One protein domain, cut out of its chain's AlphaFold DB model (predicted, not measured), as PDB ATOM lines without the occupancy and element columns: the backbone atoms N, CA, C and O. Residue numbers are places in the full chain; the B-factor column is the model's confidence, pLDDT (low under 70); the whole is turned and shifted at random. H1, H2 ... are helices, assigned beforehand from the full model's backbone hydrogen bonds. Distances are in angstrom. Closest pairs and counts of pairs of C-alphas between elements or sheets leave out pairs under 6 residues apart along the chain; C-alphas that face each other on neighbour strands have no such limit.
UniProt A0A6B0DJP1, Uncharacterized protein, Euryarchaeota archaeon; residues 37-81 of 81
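Overview. This is residues 37 to 81 of the 81 residues of an uncharacterized protein of Euryarchaeota archaeon (UniProt A0A6B0DJP1). Two short helices, H1 and H2, lie near the start of a longer one, H3, in a loose and open arrangement. Residues 51 to 57 of the H2 to H3 loop stick out at one end, residues 70 to 76 at the other. The 45 printed residues include three named helices, in the order H1, H2, H3, and no named strand; the class is all helix. The whole is loose, radius of gyration of the C-alphas 13.2 A, and only just flat, spanning 38 by 26 by 9 A.

Along the chain. H1 is residues 37 to 40, from C-alpha 37 at (15.302, -48.048, -27.369). H2 is residues 42 to 50, 12.0 A long. H3 is residues 62 to 75, 20.3 A long, ending with C-alpha 75 at (9.307, -38.577, -11.460).

Arrangement. H1 and H2 meet only through their tight link. H1 only just touches H3, with 3 pairs of C-alphas within 8 A, by residues 63 to 67 of H3 alone; the closest C-alphas, of Val 38 and Glu 63, are 6.3 A apart. H2 and H3 are close but not clearly touching, the closest C-alphas, of Tyr 45 and Glu 63, being 7.8 A apart. They run opposite ways at a steep tilt of 56 degrees. Every O i to N i+4 pair is within hydrogen-bond range in H2 and H3; H1 is too short for one.

Size, cuts and confidence. The C-alphas farthest apart, of Ile 54 and Asn 76, are 38.6 A apart. The printed part has no cut; the link from H2 to H3 is long. Residues 78 to 81 have pLDDT under 70.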
ATOM      1  N   ASP A  37      15.018 -47.812 -25.954       85.94
ATOM      2  CA  ASP A  37      15.302 -48.048 -27.369       85.94
ATOM      3  C   ASP A  37      16.014 -46.861 -28.046       85.94
ATOM      4  O   ASP A  37      16.762 -47.044 -29.011       85.94
ATOM      5  N   VAL A  38      15.843 -45.654 -27.498       87.12
ATOM      6  CA  VAL A  38      16.519 -44.426 -27.922       87.12
ATOM      7  C   VAL A  38      18.038 -44.581 -27.915       87.12
ATOM      8  O   VAL A  38      18.715 -44.050 -28.794       87.12
ATOM      9  N   PHE A  39      18.581 -45.343 -26.962       89.62
ATOM     10  CA  PHE A  39      20.018 -45.573 -26.856       89.62
ATOM     11  C   PHE A  39      20.499 -46.644 -27.832       89.62
ATOM     12  O   PHE A  39      21.597 -46.532 -28.366       89.62
ATOM     13  N   GLU A  40      19.674 -47.652 -28.118       91.56
ATOM     14  CA  GLU A  40      19.996 -48.678 -29.119       91.56
ATOM     15  C   GLU A  40      20.024 -48.097 -30.539       91.56
ATOM     16  O   GLU A  40      20.815 -48.517 -31.379       91.56
ATOM     17  N   LYS A  41      19.167 -47.108 -30.810       93.06
ATOM     18  CA  LYS A  41      19.040 -46.441 -32.115       93.06
ATOM     19  C   LYS A  41      19.796 -45.112 -32.188       93.06
ATOM     20  O   LYS A  41      19.637 -44.385 -33.168       93.06
ATOM     21  N   TRP A  42      20.610 -44.806 -31.180       93.31
ATOM     22  CA  TRP A  42      21.244 -43.503 -30.998       93.31
ATOM     23  C   TRP A  42      21.973 -43.017 -32.252       93.31
ATOM     24  O   TRP A  42      21.638 -41.964 -32.789       93.31
ATOM     25  N   ASP A  43      22.893 -43.826 -32.783       93.00
ATOM     26  CA  ASP A  43      23.700 -43.463 -33.954       93.00
ATOM     27  C   ASP A  43      22.844 -43.203 -35.197       93.00
ATOM     28  O   ASP A  43      23.105 -42.273 -35.959       93.00
ATOM     29  N   LYS A  44      21.768 -43.977 -35.370       94.44
ATOM     30  CA  LYS A  44      20.823 -43.795 -36.474       94.44
ATOM     31  C   LYS A  44      20.109 -42.449 -36.368       94.44
ATOM     32  O   LYS A  44      19.985 -41.749 -37.369       94.44
ATOM     33  N   TYR A  45      19.618 -42.091 -35.185       93.69
ATOM     34  CA  TYR A  45      18.927 -40.817 -34.996       93.69
ATOM     35  C   TYR A  45      19.872 -39.626 -35.142       93.69
ATOM     36  O   TYR A  45      19.523 -38.624 -35.763       93.69
ATOM     37  N   LEU A  46      21.101 -39.771 -34.642       93.31
ATOM     38  CA  LEU A  46      22.166 -38.800 -34.848       93.31
ATOM     39  C   LEU A  46      22.462 -38.573 -36.329       93.31
ATOM     40  O   LEU A  46      22.586 -37.422 -36.749       93.31
ATOM     41  N   GLU A  47      22.577 -39.645 -37.112       92.69
ATOM     42  CA  GLU A  47      22.813 -39.564 -38.551       92.69
ATOM     43  C   GLU A  47      21.636 -38.904 -39.273       92.69
ATOM     44  O   GLU A  47      21.860 -38.028 -40.102       92.69
ATOM     45  N   ILE A  48      20.392 -39.257 -38.933       92.31
ATOM     46  CA  ILE A  48      19.187 -38.660 -39.529       92.31
ATOM     47  C   ILE A  48      19.148 -37.150 -39.283       92.31
ATOM     48  O   ILE A  48      19.068 -36.373 -40.233       92.31
ATOM     49  N   GLU A  49      19.252 -36.732 -38.023       90.19
ATOM     50  CA  GLU A  49      19.113 -35.327 -37.634       90.19
ATOM     51  C   GLU A  49      20.307 -34.481 -38.071       90.19
ATOM     52  O   GLU A  49      20.183 -33.271 -38.247       90.19
ATOM     53  N   ASN A  50      21.482 -35.083 -38.269       91.38
ATOM     54  CA  ASN A  50      22.687 -34.365 -38.685       91.38
ATOM     55  C   ASN A  50      23.106 -34.626 -40.132       91.38
ATOM     56  O   ASN A  50      24.125 -34.089 -40.578       91.38
ATOM     57  N   SER A  51      22.304 -35.375 -40.888       91.88
ATOM     58  CA  SER A  51      22.561 -35.633 -42.297       91.88
ATOM     59  C   SER A  51      22.616 -34.324 -43.075       91.88
ATOM     60  O   SER A  51      21.801 -33.419 -42.894       91.88
ATOM     61  N   SER A  52      23.591 -34.230 -43.979       85.12
ATOM     62  CA  SER A  52      23.729 -33.118 -44.927       85.12
ATOM     63  C   SER A  52      23.958 -31.733 -44.295       85.12
ATOM     64  O   SER A  52      23.903 -30.718 -44.994       85.12
ATOM     65  N   LYS A  53      24.275 -31.655 -42.994       86.69
ATOM     66  CA  LYS A  53      24.696 -30.408 -42.343       86.69
ATOM     67  C   LYS A  53      26.141 -30.080 -42.718       86.69
ATOM     68  O   LYS A  53      27.068 -30.773 -42.316       86.69
ATOM     69  N   ILE A  54      26.347 -28.977 -43.437       80.06
ATOM     70  CA  ILE A  54      27.681 -28.402 -43.672       80.06
ATOM     71  C   ILE A  54      27.799 -27.131 -42.829       80.06
ATOM     72  O   ILE A  54      27.108 -26.147 -43.080       80.06
ATOM     73  N   GLY A  55      28.643 -27.164 -41.794       81.62
ATOM     74  CA  GLY A  55      28.942 -26.009 -40.933       81.62
ATOM     75  C   GLY A  55      27.848 -25.606 -39.933       81.62
ATOM     76  O   GLY A  55      28.076 -24.714 -39.118       81.62
ATOM     77  N   ARG A  56      26.675 -26.254 -39.954       82.38
ATOM     78  CA  ARG A  56      25.615 -26.057 -38.951       82.38
ATOM     79  C   ARG A  56      25.976 -26.789 -37.646       82.38
ATOM     80  O   ARG A  56      26.540 -27.880 -37.723       82.38
ATOM     81  N   PRO A  57      25.634 -26.236 -36.465       86.94
ATOM     82  CA  PRO A  57      25.804 -26.939 -35.200       86.94
ATOM     83  C   PRO A  57      25.106 -28.301 -35.182       86.94
ATOM     84  O   PRO A  57      24.052 -28.493 -35.795       86.94
ATOM     85  N   TYR A  58      25.719 -29.225 -34.452       87.50
ATOM     86  CA  TYR A  58      25.188 -30.556 -34.217       87.50
ATOM     87  C   TYR A  58      23.901 -30.484 -33.393       87.50
ATOM     88  O   TYR A  58      23.837 -29.733 -32.419       87.50
ATOM     89  N   GLU A  59      22.890 -31.260 -33.771       90.19
ATOM     90  CA  GLU A  59      21.630 -31.344 -33.033       90.19
ATOM     91  C   GLU A  59      21.474 -32.711 -32.388       90.19
ATOM     92  O   GLU A  59      21.812 -33.744 -32.972       90.19
ATOM     93  N   TYR A  60      20.949 -32.689 -31.167       91.75
ATOM     94  CA  TYR A  60      20.516 -33.893 -30.484       91.75
ATOM     95  C   TYR A  60      19.214 -34.408 -31.098       91.75
ATOM     96  O   TYR A  60      18.385 -33.588 -31.503       91.75
ATOM     97  N   PRO A  61      18.994 -35.731 -31.105       92.62
ATOM     98  CA  PRO A  61      17.771 -36.291 -31.636       92.62
ATOM     99  C   PRO A  61      16.535 -35.855 -30.872       92.62
ATOM    100  O   PRO A  61      16.569 -35.751 -29.642       92.62
ATOM    101  N   ILE A  62      15.423 -35.672 -31.581       91.62
ATOM    102  CA  ILE A  62      14.137 -35.379 -30.946       91.62
ATOM    103  C   ILE A  62      13.729 -36.500 -29.980       91.62
ATOM    104  O   ILE A  62      13.247 -36.227 -28.882       91.62
ATOM    105  N   GLU A  63      14.045 -37.749 -30.320       91.06
ATOM    106  CA  GLU A  63      13.779 -38.938 -29.510       91.06
ATOM    107  C   GLU A  63      14.476 -38.870 -28.144       91.06
ATOM    108  O   GLU A  63      13.946 -39.355 -27.141       91.06
ATOM    109  N   PHE A  64      15.635 -38.208 -28.059       90.25
ATOM    110  CA  PHE A  64      16.311 -37.974 -26.785       90.25
ATOM    111  C   PHE A  64      15.510 -37.031 -25.882       90.25
ATOM    112  O   PHE A  64      15.360 -37.280 -24.684       90.25
ATOM    113  N   PHE A  65      14.952 -35.959 -26.443       90.12
ATOM    114  CA  PHE A  65      14.105 -35.041 -25.686       90.12
ATOM    115  C   PHE A  65      12.787 -35.699 -25.273       90.12
ATOM    116  O   PHE A  65      12.347 -35.508 -24.139       90.12
ATOM    117  N   GLU A  66      12.190 -36.531 -26.130       89.44
ATOM    118  CA  GLU A  66      11.003 -37.320 -25.781       89.44
ATOM    119  C   GLU A  66      11.274 -38.278 -24.615       89.44
ATOM    120  O   GLU A  66      10.474 -38.366 -23.679       89.44
ATOM    121  N   PHE A  67      12.427 -38.953 -24.622       88.81
ATOM    122  CA  PHE A  67      12.887 -39.766 -23.500       88.81
ATOM    123  C   PHE A  67      12.978 -38.943 -22.204       88.81
ATOM    124  O   PHE A  67      12.405 -39.325 -21.180       88.81
ATOM    125  N   LEU A  68      13.627 -37.775 -22.242       87.62
ATOM    126  CA  LEU A  68      13.756 -36.898 -21.073       87.62
ATOM    127  C   LEU A  68      12.403 -36.366 -20.579       87.62
ATOM    128  O   LEU A  68      12.183 -36.264 -19.369       87.62
ATOM    129  N   MET A  69      11.471 -36.065 -21.485       87.25
ATOM    130  CA  MET A  69      10.111 -35.657 -21.126       87.25
ATOM    131  C   MET A  69       9.354 -36.775 -20.407       87.25
ATOM    132  O   MET A  69       8.705 -36.506 -19.393       87.25
ATOM    133  N   LYS A  70       9.470 -38.028 -20.872       84.38
ATOM    134  CA  LYS A  70       8.895 -39.200 -20.188       84.38
ATOM    135  C   LYS A  70       9.478 -39.342 -18.779       84.38
ATOM    136  O   LYS A  70       8.725 -39.461 -17.817       84.38
ATOM    137  N   ILE A  71      10.800 -39.240 -18.639       84.44
ATOM    138  CA  ILE A  71      11.494 -39.276 -17.341       84.44
ATOM    139  C   ILE A  71      10.979 -38.183 -16.395       84.44
ATOM    140  O   ILE A  71      10.627 -38.460 -15.245       84.44
ATOM    141  N   ARG A  72      10.867 -36.944 -16.887       83.94
ATOM    142  CA  ARG A  72      10.333 -35.817 -16.115       83.94
ATOM    143  C   ARG A  72       8.902 -36.076 -15.650       83.94
ATOM    144  O   ARG A  72       8.607 -35.850 -14.478       83.94
ATOM    145  N   ALA A  73       8.033 -36.548 -16.542       82.75
ATOM    146  CA  ALA A  73       6.637 -36.835 -16.226       82.75
ATOM    147  C   ALA A  73       6.496 -37.958 -15.184       82.75
ATOM    148  O   ALA A  73       5.649 -37.875 -14.297       82.75
ATOM    149  N   LEU A  74       7.347 -38.985 -15.254       80.75
ATOM    150  CA  LEU A  74       7.310 -40.132 -14.342       80.75
ATOM    151  C   LEU A  74       7.745 -39.791 -12.917       80.75
ATOM    152  O   LEU A  74       7.171 -40.309 -11.959       80.75
ATOM    153  N   TRP A  75       8.753 -38.933 -12.770       78.06
ATOM    154  CA  TRP A  75       9.307 -38.577 -11.460       78.06
ATOM    155  C   TRP A  75       8.914 -37.192 -10.969       78.06
ATOM    156  O   TRP A  75       9.378 -36.769  -9.913       78.06
ATOM    157  N   ASN A  76       8.032 -36.511 -11.703       75.50
ATOM    158  CA  ASN A  76       7.569 -35.165 -11.392       75.50
ATOM    159  C   ASN A  76       8.748 -34.218 -11.096       75.50
ATOM    160  O   ASN A  76       8.701 -33.411 -10.168       75.50
ATOM    161  N   VAL A  77       9.843 -34.394 -11.849       74.19
ATOM    162  CA  VAL A  77      11.104 -33.691 -11.604       74.19
ATOM    163  C   VAL A  77      10.850 -32.194 -11.798       74.19
ATOM    164  O   VAL A  77      10.402 -31.804 -12.886       74.19
ATOM    165  N   PRO A  78      11.098 -31.350 -10.778       62.06
ATOM    166  CA  PRO A  78      10.948 -29.914 -10.934       62.06
ATOM    167  C   PRO A  78      11.960 -29.432 -11.973       62.06
ATOM    168  O   PRO A  78      13.154 -29.700 -11.862       62.06
ATOM    169  N   SER A  79      11.476 -28.750 -13.010       61.41
ATOM    170  CA  SER A  79      12.348 -28.000 -13.908       61.41
ATOM    171  C   SER A  79      12.376 -26.568 -13.408       61.41
ATOM    172  O   SER A  79      11.362 -25.874 -13.472       61.41
ATOM    173  N   GLU A  80      13.517 -26.137 -12.895       60.88
ATOM    174  CA  GLU A  80      13.784 -24.721 -12.673       60.88
ATOM    175  C   GLU A  80      14.076 -24.071 -14.030       60.88
ATOM    176  O   GLU A  80      15.232 -23.863 -14.375       60.88
ATOM    177  N   TYR A  81      13.033 -23.842 -14.833       52.00
ATOM    178  CA  TYR A  81      13.054 -23.013 -16.043       52.00
ATOM    179  C   TYR A  81      11.672 -22.404 -16.260       52.00
ATOM    180  O   TYR A  81      10.685 -23.178 -16.212       52.00
TER     181      TYR A  81